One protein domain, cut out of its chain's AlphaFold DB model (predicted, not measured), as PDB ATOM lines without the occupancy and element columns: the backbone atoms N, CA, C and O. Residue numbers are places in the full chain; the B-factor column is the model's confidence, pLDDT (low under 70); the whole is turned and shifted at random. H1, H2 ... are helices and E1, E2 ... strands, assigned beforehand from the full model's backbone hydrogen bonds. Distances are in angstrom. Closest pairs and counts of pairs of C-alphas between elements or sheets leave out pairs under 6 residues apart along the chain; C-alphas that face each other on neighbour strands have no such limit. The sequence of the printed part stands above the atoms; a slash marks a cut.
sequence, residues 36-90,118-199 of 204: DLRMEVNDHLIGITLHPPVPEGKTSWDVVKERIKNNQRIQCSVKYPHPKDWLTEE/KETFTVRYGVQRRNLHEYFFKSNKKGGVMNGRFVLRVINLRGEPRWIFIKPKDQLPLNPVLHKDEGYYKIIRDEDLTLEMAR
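AT A GLANCE: This is residues 36 to 90 and 118 to 199 of the 204 residues of an uncharacterized protein of Thermoprotei archaeon (UniProt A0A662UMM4). One strongly twisted sheet of seven strands curls like part of a barrel and folds back on itself, so that E1, E2, E3 and E7 face E5 and E4, with E6 as the hinge. The helix H1 packs on it where E2 ends, E3 begins and E7 ends; tiny H2 sits over E2, and tiny H3 only grazes the sheet beside E4. The 137 printed residues hold three named helices and seven named strands, in the order E1 E2 H1 E3 H2 E4 E5 E6 E7 H3. The sheet's order is E1 E2 E3 E7 E6 E5 E4, antiparallel throughout, and the class is mixed, helices and strands. The whole is compact and rounded, with a radius of gyration of the C-alphas of 14.7 A and spans of 38 by 34 by 31 A.

IN THESE COORDINATES: Find C-alpha 36 at (221.132, 260.065, 309.698); from there E1 runs over residues 36 to 41, and E2 follows over 44 to 50, 19.5 A long. H1, residues 60 to 69, covers 14.2 A, then come E3, 74 to 78, and H2, 84 to 87. After the cut, look at C-alpha 121, (234.252, 258.973, 312.274), where E4 begins; it runs to 129, 22.4 A, and bends by 61 degrees at residue 126. E5 takes residues 132 to 139, 22.0 A; E6, 148 to 157, 26.1 A, bends by 57 degrees at 154; E7 takes 160 to 166, 18.4 A. H3, residues 176 to 179, ends with C-alpha 179 at (234.909, 253.797, 287.124).

HOW THE PARTS SIT: Begin at the edge strand E1, in a hairpin with E2: N 39 and O 46 are 2.8 A apart. E3 pairs in a staggered way, with E2 through N 49 and O 77, 2.8 A, and with E7 through N 165 and O 74, 2.8 A. E4 E5 E6 E7 form a meander, each strand the antiparallel neighbour of the one before; look at N 124 and O 136, 2.9 A, N 150 and O 135, 2.8 A, and N 153 and O 164, 2.9 A. The closest C-alphas of the edge strands E1 and E4, those of Met 39 and Val 123, are 7.6 A apart. H1 is on the sheet at a height of 9.2 A, only just over E2 with 3 of its 10 C-alphas, and runs across the strands at 87 degrees to E2 on the local plane. H2 is on the sheet at a height of 8.4 A, only just over E2, with 3 of its C-alphas; the closest pair is Leu 45 and Lys 84, C-alphas 6.1 A apart. H3 only grazes the sheet; C-alphas 127 and 176 are its closest pair with E4, 5.8 A. In H1 every O i to N i+4 pair is within hydrogen-bond range; H2 and H3 are too short for one, with 1 of 1 and 0 of 1 O i to N i+3 pairs within range.

THE WHOLE: Residues 91 to 117 are not printed, and C-alphas 90 and 118 are 10.0 A apart across the cut. Of the links that are printed whole, none is long. Residues 180 to 199 hold no named element. The C-alphas of Gly 57 and Val 177, the two farthest apart, are 45.4 A apart. No printed residue is under 70 in pLDDT.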
ATOM      1  N   ASP A  36     220.552 259.122 310.638       92.38
ATOM      2  CA  ASP A  36     221.132 260.065 309.698       92.38
ATOM      3  C   ASP A  36     222.657 259.919 309.686       92.38
ATOM      4  O   ASP A  36     223.311 260.008 310.723       92.38
ATOM      5  N   LEU A  37     223.223 259.732 308.496       94.31
ATOM      6  CA  LEU A  37     224.656 259.811 308.245       94.31
ATOM      7  C   LEU A  37     224.975 261.211 307.727       94.31
ATOM      8  O   LEU A  37     224.437 261.617 306.696       94.31
ATOM      9  N   ARG A  38     225.851 261.938 308.420       93.19
ATOM     10  CA  ARG A  38     226.291 263.285 308.037       93.19
ATOM     11  C   ARG A  38     227.799 263.308 307.846       93.19
ATOM     12  O   ARG A  38     228.530 262.702 308.624       93.19
ATOM     13  N   MET A  39     228.246 263.985 306.798       91.44
ATOM     14  CA  MET A  39     229.650 264.116 306.431       91.44
ATOM     15  C   MET A  39     229.942 265.571 306.101       91.44
ATOM     16  O   MET A  39     229.163 266.236 305.418       91.44
ATOM     17  N   GLU A  40     231.072 266.052 306.591       88.94
ATOM     18  CA  GLU A  40     231.546 267.392 306.290       88.94
ATOM     19  C   GLU A  40     232.117 267.455 304.872       88.94
ATOM     20  O   GLU A  40     232.938 266.621 304.471       88.94
ATOM     21  N   VAL A  41     231.678 268.464 304.122       82.25
ATOM     22  CA  VAL A  41     232.254 268.857 302.838       82.25
ATOM     23  C   VAL A  41     232.380 270.375 302.821       82.25
ATOM     24  O   VAL A  41     231.379 271.094 302.813       82.25
ATOM     25  N   ASN A  42     233.616 270.872 302.773       79.56
ATOM     26  CA  ASN A  42     233.918 272.301 302.878       79.56
ATOM     27  C   ASN A  42     233.230 272.908 304.123       79.56
ATOM     28  O   ASN A  42     233.437 272.436 305.240       79.56
ATOM     29  N   ASP A  43     232.369 273.914 303.942       74.62
ATOM     30  CA  ASP A  43     231.720 274.646 305.038       74.62
ATOM     31  C   ASP A  43     230.324 274.133 305.429       74.62
ATOM     32  O   ASP A  43     229.632 274.770 306.220       74.62
ATOM     33  N   HIS A  44     229.887 272.981 304.916       80.25
ATOM     34  CA  HIS A  44     228.558 272.435 305.213       80.25
ATOM     35  C   HIS A  44     228.575 270.918 305.414       80.25
ATOM     36  O   HIS A  44     229.549 270.234 305.097       80.25
ATOM     37  N   LEU A  45     227.469 270.385 305.938       85.19
ATOM     38  CA  LEU A  45     227.246 268.945 306.008       85.19
ATOM     39  C   LEU A  45     226.416 268.476 304.818       85.19
ATOM     40  O   LEU A  45     225.332 269.005 304.576       85.19
ATOM     41  N   ILE A  46     226.877 267.435 304.133       87.62
ATOM     42  CA  ILE A  46     226.013 266.581 303.315       87.62
ATOM     43  C   ILE A  46     225.529 265.413 304.171       87.62
ATOM     44  O   ILE A  46     226.190 265.008 305.128       87.62
ATOM     45  N   GLY A  47     224.372 264.846 303.847       90.19
ATOM     46  CA  GLY A  47     223.895 263.700 304.603       90.19
ATOM     47  C   GLY A  47     222.804 262.907 303.921       90.19
ATOM     48  O   GLY A  47     222.153 263.368 302.982       90.19
ATOM     49  N   ILE A  48     222.605 261.701 304.434       93.06
ATOM     50  CA  ILE A  48     221.555 260.780 304.017       93.06
ATOM     51  C   ILE A  48     220.837 260.241 305.254       93.06
ATOM     52  O   ILE A  48     221.471 259.980 306.274       93.06
ATOM     53  N   THR A  49     219.528 260.029 305.168       91.88
ATOM     54  CA  THR A  49     218.822 259.165 306.121       91.88
ATOM     55  C   THR A  49     218.862 257.742 305.630       91.88
ATOM     56  O   THR A  49     218.420 257.463 304.520       91.88
ATOM     57  N   LEU A  50     219.298 256.828 306.480       89.38
ATOM     58  CA  LEU A  50     219.154 255.397 306.292       89.38
ATOM     59  C   LEU A  50     217.742 254.979 306.729       89.38
ATOM     60  O   LEU A  50     217.359 255.179 307.882       89.38
ATOM     61  N   HIS A  51     216.974 254.389 305.812       78.50
ATOM     62  CA  HIS A  51     215.585 253.970 306.028       78.50
ATOM     63  C   HIS A  51     215.441 252.442 306.001       78.50
ATOM     64  O   HIS A  51     214.842 251.894 305.068       78.50
ATOM     65  N   PRO A  52     215.985 251.702 306.981       72.81
ATOM     66  CA  PRO A  52     215.649 250.294 307.082       72.81
ATOM     67  C   PRO A  52     214.176 250.131 307.511       72.81
ATOM     68  O   PRO A  52     213.678 250.928 308.304       72.81
ATOM     69  N   PRO A  53     213.464 249.088 307.051       74.06
ATOM     70  CA  PRO A  53     212.255 248.651 307.739       74.06
ATOM     71  C   PRO A  53     212.641 248.220 309.160       74.06
ATOM     72  O   PRO A  53     213.548 247.400 309.319       74.06
ATOM     73  N   VAL A  54     211.988 248.798 310.167       80.12
ATOM     74  CA  VAL A  54     212.300 248.577 311.585       80.12
ATOM     75  C   VAL A  54     211.295 247.579 312.166       80.12
ATOM     76  O   VAL A  54     210.111 247.911 312.231       80.12
ATOM     77  N   PRO A  55     211.719 246.354 312.536       79.69
ATOM     78  CA  PRO A  55     210.856 245.398 313.224       79.69
ATOM     79  C   PRO A  55     210.439 245.905 314.606       79.69
ATOM     80  O   PRO A  55     211.144 246.709 315.216       79.69
ATOM     81  N   GLU A  56     209.327 245.382 315.121       82.00
ATOM     82  CA  GLU A  56     208.905 245.640 316.498       82.00
ATOM     83  C   GLU A  56     210.019 245.268 317.494       82.00
ATOM     84  O   GLU A  56     210.719 244.267 317.328       82.00
ATOM     85  N   GLY A  57     210.224 246.118 318.504       84.06
ATOM     86  CA  GLY A  57     211.254 245.927 319.529       84.06
ATOM     87  C   GLY A  57     212.691 246.258 319.104       84.06
ATOM     88  O   GLY A  57     213.600 246.104 319.918       84.06
ATOM     89  N   LYS A  58     212.931 246.730 317.872       85.88
ATOM     90  CA  LYS A  58     214.252 247.198 317.416       85.88
ATOM     91  C   LYS A  58     214.276 248.700 317.179       85.88
ATOM     92  O   LYS A  58     213.279 249.292 316.782       85.88
ATOM     93  N   THR A  59     215.453 249.300 317.342       90.06
ATOM     94  CA  THR A  59     215.725 250.638 316.808       90.06
ATOM     95  C   THR A  59     216.251 250.546 315.374       90.06
ATOM     96  O   THR A  59     216.830 249.544 314.945       90.06
ATOM     97  N   SER A  60     216.126 251.630 314.626       89.62
ATOM     98  CA  SER A  60     216.731 251.846 313.315       89.62
ATOM     99  C   SER A  60     218.232 251.653 313.373       89.62
ATOM    100  O   SER A  60     218.804 251.074 312.453       89.62
ATOM    101  N   TRP A  61     218.877 252.076 314.464       93.19
ATOM    102  CA  TRP A  61     220.302 251.839 314.653       93.19
ATOM    103  C   TRP A  61     220.629 250.352 314.794       93.19
ATOM    104  O   TRP A  61     221.604 249.889 314.201       93.19
ATOM    105  N   ASP A  62     219.812 249.574 315.506       92.69
ATOM    106  CA  ASP A  62     219.995 248.121 315.593       92.69
ATOM    107  C   ASP A  62     219.910 247.461 314.220       92.69
ATOM    108  O   ASP A  62     220.798 246.691 313.849       92.69
ATOM    109  N   VAL A  63     218.919 247.848 313.419       90.25
ATOM    110  CA  VAL A  63     218.759 247.304 312.066       90.25
ATOM    111  C   VAL A  63     219.878 247.763 311.127       90.25
ATOM    112  O   VAL A  63     220.370 246.964 310.328       90.25
ATOM    113  N   VAL A  64     220.334 249.019 311.217       93.12
ATOM    114  CA  VAL A  64     221.487 249.510 310.439       93.12
ATOM    115  C   VAL A  64     222.740 248.700 310.772       93.12
ATOM    116  O   VAL A  64     223.407 248.222 309.853       93.12
ATOM    117  N   LYS A  65     223.034 248.470 312.059       94.88
ATOM    118  CA  LYS A  65     224.177 247.647 312.490       94.88
ATOM    119  C   LYS A  65     224.121 246.246 311.897       94.88
ATOM    120  O   LYS A  65     225.124 245.769 311.371       94.88
ATOM    121  N   GLU A  66     222.972 245.586 311.990       92.62
ATOM    122  CA  GLU A  66     222.777 244.235 311.456       92.62
ATOM    123  C   GLU A  66     222.984 244.196 309.943       92.62
ATOM    124  O   GLU A  66     223.743 243.365 309.445       92.62
ATOM    125  N   ARG A  67     222.386 245.138 309.207       90.50
ATOM    126  CA  ARG A  67     222.535 245.217 307.750       90.50
ATOM    127  C   ARG A  67     223.982 245.450 307.337       90.50
ATOM    128  O   ARG A  67     224.466 244.762 306.444       90.50
ATOM    129  N   ILE A  68     224.692 246.359 308.008       93.81
ATOM    130  CA  ILE A  68     226.110 246.629 307.733       93.81
ATOM    131  C   ILE A  68     226.965 245.386 308.003       93.81
ATOM    132  O   ILE A  68     227.779 245.017 307.155       93.81
ATOM    133  N   LYS A  69     226.769 244.718 309.147       92.12
ATOM    134  CA  LYS A  69     227.494 243.483 309.498       92.12
ATOM    135  C   LYS A  69     227.255 242.357 308.491       92.12
ATOM    136  O   LYS A  69     228.171 241.594 308.218       92.12
ATOM    137  N   ASN A  70     226.057 242.302 307.916       88.56
ATOM    138  CA  ASN A  70     225.647 241.283 306.952       88.56
ATOM    139  C   ASN A  70     225.827 241.713 305.481       88.56
ATOM    140  O   ASN A  70     225.313 241.039 304.586       88.56
ATOM    141  N   ASN A  71     226.507 242.837 305.212       86.62
ATOM    142  CA  ASN A  71     226.709 243.403 303.867       86.62
ATOM    143  C   ASN A  71     225.405 243.626 303.077       86.62
ATOM    144  O   ASN A  71     225.365 243.517 301.849       86.62
ATOM    145  N   GLN A  72     224.314 243.918 303.778       86.31
ATOM    146  CA  GLN A  72     223.006 244.141 303.185       86.31
ATOM    147  C   GLN A  72     222.839 245.597 302.750       86.31
ATOM    148  O   GLN A  72     223.315 246.535 303.388       86.31
ATOM    149  N   ARG A  73     222.096 245.777 301.657       87.25
ATOM    150  CA  ARG A  73     221.727 247.087 301.113       87.25
ATOM    151  C   ARG A  73     220.771 247.820 302.057       87.25
ATOM    152  O   ARG A  73     219.868 247.210 302.642       87.25
ATOM    153  N   ILE A  74     220.943 249.133 302.152       88.81
ATOM    154  CA  ILE A  74     220.092 250.032 302.930       88.81
ATOM    155  C   ILE A  74     219.586 251.124 301.992       88.81
ATOM    156  O   ILE A  74     220.385 251.844 301.402       88.81
ATOM    157  N   GLN A  75     218.269 251.242 301.833       88.88
ATOM    158  CA  GLN A  75     217.700 252.379 301.113       88.88
ATOM    159  C   GLN A  75     217.899 253.650 301.930       88.88
ATOM    160  O   GLN A  75     217.770 253.635 303.157       88.88
ATOM    161  N   CYS A  76     218.196 254.747 301.249       89.62
ATOM    162  CA  CYS A  76     218.409 256.027 301.896       89.62
ATOM    163  C   CYS A  76     217.814 257.183 301.095       89.62
ATOM    164  O   CYS A  76     217.534 257.029 299.909       89.62
ATOM    165  N   SER A  77     217.609 258.307 301.778       88.69
ATOM    166  CA  SER A  77     217.112 259.558 301.196       88.69
ATOM    167  C   SER A  77     218.088 260.685 301.500       88.69
ATOM    168  O   SER A  77     218.682 260.717 302.581       88.69
ATOM    169  N   VAL A  78     218.238 261.631 300.586       89.25
ATOM    170  CA  VAL A  78     219.235 262.700 300.704       89.25
ATOM    171  C   VAL A  78     218.692 263.848 301.546       89.25
ATOM    172  O   VAL A  78     217.572 264.334 301.354       89.25
ATOM    173  N   LYS A  79     219.498 264.320 302.494       84.12
ATOM    174  CA  LYS A  79     219.168 265.462 303.349       84.12
ATOM    175  C   LYS A  79     219.573 266.768 302.682       84.12
ATOM    176  O   LYS A  79     220.520 266.829 301.905       84.12
ATOM    177  N   TYR A  80     218.850 267.833 303.016       78.81
ATOM    178  CA  TYR A  80     219.352 269.182 302.772       78.81
ATOM    179  C   TYR A  80     220.649 269.406 303.562       78.81
ATOM    180  O   TYR A  80     220.855 268.730 304.573       78.81
ATOM    181  N   PRO A  81     221.513 270.339 303.138       80.44
ATOM    182  CA  PRO A  81     222.655 270.728 303.945       80.44
ATOM    183  C   PRO A  81     222.231 271.189 305.342       80.44
ATOM    184  O   PRO A  81     221.236 271.900 305.486       80.44
ATOM    185  N   HIS A  82     222.975 270.759 306.359       79.81
ATOM    186  CA  HIS A  82     222.764 271.144 307.759       79.81
ATOM    187  C   HIS A  82     223.986 271.908 308.301       79.81
ATOM    188  O   HIS A  82     225.081 271.758 307.743       79.81
ATOM    189  N   PRO A  83     223.819 272.710 309.374       81.00
ATOM    190  CA  PRO A  83     224.934 273.344 310.082       81.00
ATOM    191  C   PRO A  83     225.913 272.314 310.659       81.00
ATOM    192  O   PRO A  83     225.500 271.209 311.013       81.00
ATOM    193  N   LYS A  84     227.195 272.682 310.788       84.38
ATOM    194  CA  LYS A  84     228.243 271.793 311.326       84.38
ATOM    195  C   LYS A  84     228.007 271.399 312.786       84.38
ATOM    196  O   LYS A  84     228.355 270.283 313.158       84.38
ATOM    197  N   ASP A  85     227.350 272.254 313.565       82.50
ATOM    198  CA  ASP A  85     227.085 272.035 314.996       82.50
ATOM    199  C   ASP A  85     226.285 270.744 315.257       82.50
ATOM    200  O   ASP A  85     226.466 270.079 316.277       82.50
ATOM    201  N   TRP A  86     225.508 270.281 314.269       84.94
ATOM    202  CA  TRP A  86     224.775 269.011 314.328       84.94
ATOM    203  C   TRP A  86     225.676 267.768 314.418       84.94
ATOM    204  O   TRP A  86     225.169 266.669 314.633       84.94
ATOM    205  N   LEU A  87     226.993 267.901 314.218       86.44
ATOM    206  CA  LEU A  87     227.955 266.818 314.452       86.44
ATOM    207  C   LEU A  87     228.234 266.574 315.941       86.44
ATOM    208  O   LEU A  87     228.768 265.518 316.276       86.44
ATOM    209  N   THR A  88     227.908 267.534 316.809       88.31
ATOM    210  CA  THR A  88     228.203 267.488 318.250       88.31
ATOM    211  C   THR A  88     226.971 267.644 319.137       88.31
ATOM    212  O   THR A  88     227.063 267.426 320.340       88.31
ATOM    213  N   GLU A  89     225.824 268.017 318.571       86.38
ATOM    214  CA  GLU A  89     224.584 268.200 319.323       86.38
ATOM    215  C   GLU A  89     223.862 266.873 319.609       86.38
ATOM    216  O   GLU A  89     223.594 266.067 318.714       86.38
ATOM    217  N   GLU A  90     223.468 266.694 320.869       89.69
ATOM    218  CA  GLU A  90     222.587 265.627 321.341       89.69
ATOM    219  C   GLU A  90     221.423 266.215 322.147       89.69
ATOM    220  O   GLU A  90     221.467 267.348 322.631       89.69
ATOM    221  N   LYS A 118     225.210 258.221 317.564       94.19
ATOM    222  CA  LYS A 118     225.529 256.790 317.665       94.19
ATOM    223  C   LYS A 118     227.004 256.481 317.409       94.19
ATOM    224  O   LYS A 118     227.538 255.531 317.988       94.19
ATOM    225  N   GLU A 119     227.648 257.241 316.524       94.50
ATOM    226  CA  GLU A 119     229.048 257.047 316.145       94.50
ATOM    227  C   GLU A 119     229.618 258.307 315.474       94.50
ATOM    228  O   GLU A 119     228.931 258.949 314.684       94.50
ATOM    229  N   THR A 120     230.889 258.622 315.742       95.50
ATOM    230  CA  THR A 120     231.662 259.635 315.005       95.50
ATOM    231  C   THR A 120     232.821 258.971 314.268       95.50
ATOM    232  O   THR A 120     233.332 257.926 314.687       95.50
ATOM    233  N   PHE A 121     233.231 259.548 313.144       95.44
ATOM    234  CA  PHE A 121     234.252 258.973 312.274       95.44
ATOM    235  C   PHE A 121     234.971 260.061 311.478       95.44
ATOM    236  O   PHE A 121     234.460 261.159 311.276       95.44
ATOM    237  N   THR A 122     236.151 259.713 310.978       95.31
ATOM    238  CA  THR A 122     236.790 260.421 309.866       95.31
ATOM    239  C   THR A 122     236.421 259.730 308.557       95.31
ATOM    240  O   THR A 122     236.212 258.513 308.530       95.31
ATOM    241  N   VAL A 123     236.315 260.495 307.471       94.44
ATOM    242  CA  VAL A 123     235.974 259.980 306.139       94.44
ATOM    243  C   VAL A 123     237.061 260.346 305.137       94.44
ATOM    244  O   VAL A 123     237.556 261.471 305.118       94.44
ATOM    245  N   ARG A 124     237.426 259.387 304.288       94.06
ATOM    246  CA  ARG A 124     238.127 259.638 303.026       94.06
ATOM    247  C   ARG A 124     237.195 259.318 301.868       94.06
ATOM    248  O   ARG A 124     236.475 258.323 301.912       94.06
ATOM    249  N   TYR A 125     237.225 260.154 300.843       92.25
ATOM    250  CA  TYR A 125     236.403 260.001 299.650       92.25
ATOM    251  C   TYR A 125     237.167 259.162 298.615       92.25
ATOM    252  O   TYR A 125     238.350 259.400 298.381       92.25
ATOM    253  N   GLY A 126     236.503 258.150 298.058       93.56
ATOM    254  CA  GLY A 126     236.958 257.398 296.887       93.56
ATOM    255  C   GLY A 126     236.351 257.971 295.613       93.56
ATOM    256  O   GLY A 126     236.092 259.170 295.549       93.56
ATOM    257  N   VAL A 127     236.044 257.113 294.639       93.94
ATOM    258  CA  VAL A 127     235.380 257.510 293.383       93.94
ATOM    259  C   VAL A 127     234.085 258.294 293.645       93.94
ATOM    260  O   VAL A 127     233.216 257.829 294.388       93.94
ATOM    261  N   GLN A 128     233.942 259.462 293.010       93.19
ATOM    262  CA  GLN A 128     232.794 260.366 293.126       93.19
ATOM    263  C   GLN A 128     232.177 260.668 291.754       93.19
ATOM    264  O   GLN A 128     232.787 261.287 290.883       93.19
ATOM    265  N   ARG A 129     230.921 260.270 291.564       91.81
ATOM    266  CA  ARG A 129     230.152 260.423 290.324       91.81
ATOM    267  C   ARG A 129     228.735 260.847 290.629       91.81
ATOM    268  O   ARG A 129     228.219 260.575 291.708       91.81
ATOM    269  N   ARG A 130     228.046 261.383 289.622       91.38
ATOM    270  CA  ARG A 130     226.634 261.790 289.743       91.38
ATOM    271  C   ARG A 130     225.694 260.730 290.341       91.38
ATOM    272  O   ARG A 130     224.667 261.081 290.909       91.38
ATOM    273  N   ASN A 131     226.009 259.444 290.187       90.94
ATOM    274  CA  ASN A 131     225.168 258.320 290.601       90.94
ATOM    275  C   ASN A 131     225.876 257.295 291.508       90.94
ATOM    276  O   ASN A 131     225.289 256.252 291.812       90.94
ATOM    277  N   LEU A 132     227.126 257.552 291.908       93.06
ATOM    278  CA  LEU A 132     227.933 256.651 292.728       93.06
ATOM    279  C   LEU A 132     228.959 257.445 293.535       93.06
ATOM    280  O   LEU A 132     229.722 258.216 292.970       93.06
ATOM    281  N   HIS A 133     229.022 257.194 294.835       94.12
ATOM    282  CA  HIS A 133     229.994 257.783 295.744       94.12
ATOM    283  C   HIS A 133     230.609 256.688 296.606       94.12
ATOM    284  O   HIS A 133     229.893 255.881 297.207       94.12
ATOM    285  N   GLU A 134     231.930 256.669 296.692       95.62
ATOM    286  CA  GLU A 134     232.678 255.754 297.545       95.62
ATOM    287  C   GLU A 134     233.242 256.487 298.765       95.62
ATOM    288  O   GLU A 134     233.781 257.590 298.657       95.62
ATOM    289  N   TYR A 135     233.134 255.858 299.933       96.00
ATOM    290  CA  TYR A 135     233.575 256.406 301.209       96.00
ATOM    291  C   TYR A 135     234.380 255.373 301.994       96.00
ATOM    292  O   TYR A 135     234.009 254.203 302.064       96.00
ATOM    293  N   PHE A 136     235.449 255.819 302.645       97.25
ATOM    294  CA  PHE A 136     236.247 255.029 303.577       97.25
ATOM    295  C   PHE A 136     236.166 255.675 304.950       97.25
ATOM    296  O   PHE A 136     236.787 256.708 305.210       97.25
ATOM    297  N   PHE A 137     235.379 255.069 305.823       97.12
ATOM    298  CA  PHE A 137     235.138 255.568 307.162       97.12
ATOM    299  C   PHE A 137     236.088 254.907 308.157       97.12
ATOM    300  O   PHE A 137     236.310 253.692 308.141       97.12
ATOM    301  N   LYS A 138     236.612 255.717 309.073       97.12
ATOM    302  CA  LYS A 138     237.344 255.263 310.250       97.12
ATOM    303  C   LYS A 138     236.659 255.822 311.486       97.12
ATOM    304  O   LYS A 138     236.751 257.015 311.773       97.12
ATOM    305  N   SER A 139     235.970 254.940 312.190       96.50
ATOM    306  CA  SER A 139     235.294 255.228 313.443       96.50
ATOM    307  C   SER A 139     236.268 255.663 314.523       96.50
ATOM    308  O   SER A 139     237.347 255.083 314.672       96.50
ATOM    309  N   ASN A 140     235.839 256.627 315.330       94.56
ATOM    310  CA  ASN A 140     236.526 257.010 316.559       94.56
ATOM    311  C   ASN A 140     236.236 256.026 317.704       94.56
ATOM    312  O   ASN A 140     236.933 256.020 318.717       94.56
ATOM    313  N   LYS A 141     235.232 255.152 317.549       92.88
ATOM    314  CA  LYS A 141     234.900 254.098 318.510       92.88
ATOM    315  C   LYS A 141     235.655 252.810 318.175       92.88
ATOM    316  O   LYS A 141     235.616 252.322 317.042       92.88
ATOM    317  N   LYS A 142     236.297 252.194 319.176       88.94
ATOM    318  CA  LYS A 142     236.924 250.868 319.022       88.94
ATOM    319  C   LYS A 142     235.868 249.843 318.592       88.94
ATOM    320  O   LYS A 142     234.844 249.695 319.252       88.94
ATOM    321  N   GLY A 143     236.116 249.149 317.478       88.62
ATOM    322  CA  GLY A 143     235.148 248.209 316.900       88.62
ATOM    323  C   GLY A 143     233.900 248.878 316.306       88.62
ATOM    324  O   GLY A 143     232.864 248.228 316.192       88.62
ATOM    325  N   GLY A 144     233.985 250.166 315.955       93.88
ATOM    326  CA  GLY A 144     232.886 250.934 315.371       93.88
ATOM    327  C   GLY A 144     232.295 250.298 314.114       93.88
ATOM    328  O   GLY A 144     233.002 249.686 313.304       93.88
ATOM    329  N   VAL A 145     230.981 250.436 313.973       94.69
ATOM    330  CA  VAL A 145     230.163 249.766 312.953       94.69
ATOM    331  C   VAL A 145     230.486 250.322 311.573       94.69
ATOM    332  O   VAL A 145     230.523 249.575 310.591       94.69
ATOM    333  N   MET A 146     230.776 251.621 311.518       95.38
ATOM    334  CA  MET A 146     231.044 252.341 310.284       95.38
ATOM    335  C   MET A 146     232.463 252.133 309.762       95.38
ATOM    336  O   MET A 146     232.761 252.631 308.696       95.38
ATOM    337  N   ASN A 147     233.351 251.393 310.432       96.94
ATOM    338  CA  ASN A 147     234.707 251.175 309.913       96.94
ATOM    339  C   ASN A 147     234.709 250.482 308.539       96.94
ATOM    340  O   ASN A 147     234.060 249.446 308.378       96.94
ATOM    341  N   GLY A 148     235.495 250.993 307.590       96.94
ATOM    342  CA  GLY A 148     235.755 250.371 306.289       96.94
ATOM    343  C   GLY A 148     235.182 251.136 305.095       96.94
ATOM    344  O   GLY A 148     234.868 252.322 305.176       96.94
ATOM    345  N   ARG A 149     235.080 250.435 303.969       97.56
ATOM    346  CA  ARG A 149     234.616 250.934 302.676       97.56
ATOM    347  C   ARG A 149     233.100 250.818 302.541       97.56
ATOM    348  O   ARG A 149     232.527 249.755 302.788       97.56
ATOM    349  N   PHE A 150     232.480 251.890 302.068       97.31
ATOM    350  CA  PHE A 150     231.058 252.001 301.786       97.31
ATOM    351  C   PHE A 150     230.829 252.622 300.414       97.31
ATOM    352  O   PHE A 150     231.607 253.451 299.949       97.31
ATOM    353  N   VAL A 151     229.725 252.236 299.786       95.06
ATOM    354  CA  VAL A 151     229.292 252.778 298.501       95.06
ATOM    355  C   VAL A 151     227.860 253.273 298.637       95.06
ATOM    356  O   VAL A 151     226.977 252.557 299.114       95.06
ATOM    357  N   LEU A 152     227.636 254.504 298.203       94.81
ATOM    358  CA  LEU A 152     226.328 255.099 297.990       94.81
ATOM    359  C   LEU A 152     226.081 255.123 296.481       94.81
ATOM    360  O   LEU A 152     226.863 255.712 295.745       94.81
ATOM    361  N   ARG A 153     225.025 254.474 295.995       92.31
ATOM    362  CA  ARG A 153     224.748 254.380 294.554       92.31
ATOM    363  C   ARG A 153     223.272 254.495 294.229       92.31
ATOM    364  O   ARG A 153     222.431 254.034 295.000       92.31
ATOM    365  N   VAL A 154     222.964 255.032 293.058       91.38
ATOM    366  CA  VAL A 154     221.606 255.014 292.512       91.38
ATOM    367  C   VAL A 154     221.347 253.651 291.865       91.38
ATOM    368  O   VAL A 154     222.167 253.148 291.093       91.38
ATOM    369  N   ILE A 155     220.204 253.039 292.173       87.00
ATOM    370  CA  ILE A 155     219.695 251.845 291.482       87.00
ATOM    371  C   ILE A 155     218.275 252.085 290.985       87.00
ATOM    372  O   ILE A 155     217.572 252.953 291.497       87.00
ATOM    373  N   ASN A 156     217.833 251.268 290.030       84.44
ATOM    374  CA  ASN A 156     216.438 251.230 289.609       84.44
ATOM    375  C   ASN A 156     215.685 250.219 290.481       84.44
ATOM    376  O   ASN A 156     215.941 249.016 290.398       84.44
ATOM    377  N   LEU A 157     214.753 250.698 291.300       77.62
ATOM    378  CA  LEU A 157     213.861 249.871 292.096       77.62
ATOM    379  C   LEU A 157     212.449 249.963 291.509       77.62
ATOM    380  O   LEU A 157     211.722 250.912 291.773       77.62
ATOM    381  N   ARG A 158     212.059 248.960 290.712       80.75
ATOM    382  CA  ARG A 158     210.712 248.851 290.107       80.75
ATOM    383  C   ARG A 158     210.286 250.078 289.280       80.75
ATOM    384  O   ARG A 158     209.130 250.475 289.314       80.75
ATOM    385  N   GLY A 159     211.213 250.658 288.522       78.25
ATOM    386  CA  GLY A 159     210.956 251.839 287.693       78.25
ATOM    387  C   GLY A 159     211.230 253.165 288.400       78.25
ATOM    388  O   GLY A 159     211.079 254.213 287.781       78.25
ATOM    389  N   GLU A 160     211.674 253.138 289.657       84.69
ATOM    390  CA  GLU A 160     211.993 254.341 290.419       84.69
ATOM    391  C   GLU A 160     213.480 254.367 290.800       84.69
ATOM    392  O   GLU A 160     213.972 253.430 291.441       84.69
ATOM    393  N   PRO A 161     214.232 255.420 290.433       87.62
ATOM    394  CA  PRO A 161     215.609 255.565 290.871       87.62
ATOM    395  C   PRO A 161     215.662 255.876 292.376       87.62
ATOM    396  O   PRO A 161     214.934 256.732 292.885       87.62
ATOM    397  N   ARG A 162     216.520 255.155 293.104       87.62
ATOM    398  CA  ARG A 162     216.692 255.287 294.560       87.62
ATOM    399  C   ARG A 162     218.160 255.185 294.948       87.62
ATOM    400  O   ARG A 162     218.884 254.353 294.398       87.62
ATOM    401  N   TRP A 163     218.572 255.968 295.941       91.06
ATOM    402  CA  TRP A 163     219.878 255.815 296.571       91.06
ATOM    403  C   TRP A 163     219.911 254.606 297.508       91.06
ATOM    404  O   TRP A 163     219.037 254.415 298.358       91.06
ATOM    405  N   ILE A 164     220.970 253.815 297.382       90.69
ATOM    406  CA  ILE A 164     221.281 252.677 298.238       90.69
ATOM    407  C   ILE A 164     222.666 252.863 298.830       90.69
ATOM    408  O   ILE A 164     223.635 253.096 298.109       90.69
ATOM    409  N   PHE A 165     222.751 252.665 300.135       93.62
ATOM    410  CA  PHE A 165     223.984 252.610 300.890       93.62
ATOM    411  C   PHE A 165     224.345 251.153 301.195       93.62
ATOM    412  O   PHE A 165     223.493 250.359 301.609       93.62
ATOM    413  N   ILE A 166     225.598 250.774 300.961       91.25
ATOM    414  CA  ILE A 166     226.091 249.413 301.183       91.25
ATOM    415  C   ILE A 166     227.516 249.436 301.734       91.25
ATOM    416  O   ILE A 166     228.330 250.261 301.327       91.25
ATOM    417  N   LYS A 167     227.824 248.486 302.621       95.25
ATOM    418  CA  LYS A 167     229.193 248.076 302.950       95.25
ATOM    419  C   LYS A 167     229.532 246.822 302.139       95.25
ATOM    420  O   LYS A 167     229.047 245.742 302.499       95.25
ATOM    421  N   PRO A 168     230.287 246.922 301.034       91.38
ATOM    422  CA  PRO A 168     230.635 245.751 300.237       91.38
ATOM    423  C   PRO A 168     231.467 244.754 301.057       91.38
ATOM    424  O   PRO A 168     232.104 245.132 302.037       91.38
ATOM    425  N   LYS A 169     231.464 243.469 300.683       90.50
ATOM    426  CA  LYS A 169     232.349 242.474 301.321       90.50
ATOM    427  C   LYS A 169     233.813 242.776 301.023       90.50
ATOM    428  O   LYS A 169     234.638 242.769 301.930       90.50
ATOM    429  N   ASP A 170     234.094 243.080 299.761       91.88
ATOM    430  CA  ASP A 170     235.400 243.547 299.328       91.88
ATOM    431  C   ASP A 170     235.642 244.990 299.791       91.88
ATOM    432  O   ASP A 170     234.824 245.890 299.583       91.88
ATOM    433  N   GLN A 171     236.777 245.203 300.441       94.50
ATOM    434  CA  GLN A 171     237.173 246.489 301.001       94.50
ATOM    435  C   GLN A 171     238.222 247.203 300.136       94.50
ATOM    436  O   GLN A 171     238.669 248.286 300.515       94.50
ATOM    437  N   LEU A 172     238.587 246.639 298.977       93.94
ATOM    438  CA  LEU A 172     239.454 247.292 298.000       93.94
ATOM    439  C   LEU A 172     238.754 248.498 297.352       93.94
ATOM    440  O   LEU A 172     237.543 248.455 297.125       93.94
ATOM    441  N   PRO A 173     239.490 249.584 297.061       93.69
ATOM    442  CA  PRO A 173     238.923 250.775 296.441       93.69
ATOM    443  C   PRO A 173     238.473 250.517 295.001       93.69
ATOM    444  O   PRO A 173     239.075 249.711 294.287       93.69
ATOM    445  N   LEU A 174     237.453 251.248 294.542       90.88
ATOM    446  CA  LEU A 174     237.134 251.297 293.116       90.88
ATOM    447  C   LEU A 174     238.311 251.891 292.340       90.88
ATOM    448  O   LEU A 174     238.928 252.871 292.753       90.88
ATOM    449  N   ASN A 175     238.595 251.323 291.169       87.12
ATOM    450  CA  ASN A 175     239.590 251.889 290.269       87.12
ATOM    451  C   ASN A 175     239.052 253.203 289.651       87.12
ATOM    452  O   ASN A 175     238.076 253.157 288.897       87.12
ATOM    453  N   PRO A 176     239.684 254.363 289.894       82.75
ATOM    454  CA  PRO A 176     239.153 255.650 289.444       82.75
ATOM    455  C   PRO A 176     239.134 255.809 287.918       82.75
ATOM    456  O   PRO A 176     238.262 256.493 287.386       82.75
ATOM    457  N   VAL A 177     240.034 255.135 287.194       80.81
ATOM    458  CA  VAL A 177     240.072 255.155 285.724       80.81
ATOM    459  C   VAL A 177     238.929 254.322 285.151       80.81
ATOM    460  O   VAL A 177     238.161 254.805 284.322       80.81
ATOM    461  N   LEU A 178     238.774 253.081 285.624       82.81
ATOM    462  CA  LEU A 178     237.722 252.180 285.137       82.81
ATOM    463  C   LEU A 178     236.329 252.705 285.476       82.81
ATOM    464  O   LEU A 178     235.410 252.620 284.660       82.81
ATOM    465  N   HIS A 179     236.184 253.275 286.669       82.81
ATOM    466  CA  HIS A 179     234.909 253.797 287.124       82.81
ATOM    467  C   HIS A 179     234.643 255.225 286.664       82.81
ATOM    468  O   HIS A 179     233.510 255.659 286.844       82.81
ATOM    469  N   LYS A 180     235.601 255.890 285.996       85.31
ATOM    470  CA  LYS A 180     235.499 257.267 285.491       85.31
ATOM    471  C   LYS A 180     235.118 258.233 286.605       85.31
ATOM    472  O   LYS A 180     234.006 258.750 286.625       85.31
ATOM    473  N   ASP A 181     236.020 258.403 287.561       87.31
ATOM    474  CA  ASP A 181     235.837 259.392 288.618       87.31
ATOM    475  C   ASP A 181     235.604 260.789 288.017       87.31
ATOM    476  O   ASP A 181     236.346 261.240 287.146       87.31
ATOM    477  N   GLU A 182     234.532 261.445 288.457       89.56
ATOM    478  CA  GLU A 182     234.100 262.764 287.985       89.56
ATOM    479  C   GLU A 182     234.433 263.851 289.025       89.56
ATOM    480  O   GLU A 182     234.204 265.034 288.771       89.56
ATOM    481  N   GLY A 183     234.916 263.475 290.218       84.31
ATOM    482  CA  GLY A 183     235.067 264.395 291.350       84.31
ATOM    483  C   GLY A 183     233.727 264.939 291.868       84.31
ATOM    484  O   GLY A 183     233.681 265.962 292.555       84.31
ATOM    485  N   TYR A 184     232.612 264.284 291.527       86.31
ATOM    486  CA  TYR A 184     231.263 264.776 291.796       86.31
ATOM    487  C   TYR A 184     230.847 264.507 293.247       86.31
ATOM    488  O   TYR A 184     230.202 263.514 293.565       86.31
ATOM    489  N   TYR A 185     231.219 265.404 294.155       82.06
ATOM    490  CA  TYR A 185     231.006 265.221 295.597       82.06
ATOM    491  C   TYR A 185     229.571 265.516 296.077       82.06
ATOM    492  O   TYR A 185     229.210 265.186 297.206       82.06
ATOM    493  N   LYS A 186     228.741 266.178 295.258       86.88
ATOM    494  CA  LYS A 186     227.377 266.570 295.644       86.88
ATOM    495  C   LYS A 186     226.437 265.374 295.528       86.88
ATOM    496  O   LYS A 186     226.341 264.781 294.465       86.88
ATOM    497  N   ILE A 187     225.682 265.057 296.575       86.50
ATOM    498  CA  ILE A 187     224.667 263.999 296.488       86.50
ATOM    499  C   ILE A 187     223.388 264.584 295.871       86.50
ATOM    500  O   ILE A 187     222.843 265.569 296.373       86.50
ATOM    501  N   ILE A 188     222.913 263.993 294.770       88.94
ATOM    502  CA  ILE A 188     221.703 264.435 294.057       88.94
ATOM    503  C   ILE A 188     220.455 264.100 294.878       88.94
ATOM    504  O   ILE A 188     220.310 262.972 295.344       88.94
ATOM    505  N   ARG A 189     219.548 265.068 295.039       88.56
ATOM    506  CA  ARG A 189     218.282 264.910 295.772       88.56
ATOM    507  C   ARG A 189     217.400 263.836 295.134       88.56
ATOM    508  O   ARG A 189     217.413 263.665 293.920       88.56
ATOM    509  N   ASP A 190     216.593 263.154 295.945       86.50
ATOM    510  CA  ASP A 190     215.750 262.046 295.478       86.50
ATOM    511  C   ASP A 190     214.756 262.475 294.384       86.50
ATOM    512  O   ASP A 190     214.498 261.713 293.455       86.50
ATOM    513  N   GLU A 191     214.225 263.700 294.470       85.81
ATOM    514  CA  GLU A 191     213.328 264.294 293.470       85.81
ATOM    515  C   GLU A 191     213.993 264.623 292.122       85.81
ATOM    516  O   GLU A 191     213.290 264.737 291.121       85.81
ATOM    517  N   ASP A 192     215.322 264.737 292.095       90.25
ATOM    518  CA  ASP A 192     216.107 265.097 290.907       90.25
ATOM    519  C   ASP A 192     216.765 263.868 290.248       90.25
ATOM    520  O   ASP A 192     217.467 263.983 289.238       90.25
ATOM    521  N   LEU A 193     216.560 262.672 290.809       89.31
ATOM    522  CA  LEU A 193     217.084 261.434 290.245       89.31
ATOM    523  C   LEU A 193     216.363 261.054 288.950       89.31
ATOM    524  O   LEU A 193     215.137 261.067 288.858       89.31
ATOM    525  N   THR A 194     217.135 260.600 287.964       91.31
ATOM    526  CA  THR A 194     216.606 260.105 286.688       91.31
ATOM    527  C   THR A 194     216.834 258.604 286.525       91.31
ATOM    528  O   THR A 194     217.741 258.010 287.114       91.31
ATOM    529  N   LEU A 195     216.032 257.962 285.669       87.94
ATOM    530  CA  LEU A 195     216.227 256.551 285.313       87.94
ATOM    531  C   LEU A 195     217.576 256.286 284.632       87.94
ATOM    532  O   LEU A 195     218.114 255.190 284.757       87.94
ATOM    533  N   GLU A 196     218.132 257.270 283.924       88.88
ATOM    534  CA  GLU A 196     219.461 257.165 283.317       88.88
ATOM    535  C   GLU A 196     220.550 257.034 284.389       88.88
ATOM    536  O   GLU A 196     221.439 256.199 284.259       88.88
ATOM    537  N   MET A 197     220.448 257.781 285.491       89.31
ATOM    538  CA  MET A 197     221.406 257.694 286.601       89.31
ATOM    539  C   MET A 197     221.408 256.313 287.264       89.31
ATOM    540  O   MET A 197     222.448 255.850 287.727       89.31
ATOM    541  N   ALA A 198     220.273 255.616 287.268       84.38
ATOM    542  CA  ALA A 198     220.186 254.245 287.759       84.38
ATOM    543  C   ALA A 198     220.851 253.209 286.830       84.38
ATOM    544  O   ALA A 198     221.115 252.079 287.250       84.38
ATOM    545  N   ARG A 199     221.137 253.571 285.573       73.69
ATOM    546  CA  ARG A 199     221.885 252.742 284.622       73.69
ATOM    547  C   ARG A 199     223.378 252.970 284.864       73.69
ATOM    548  O   ARG A 199     224.015 253.775 284.196       73.69
TER     549      ARG A 199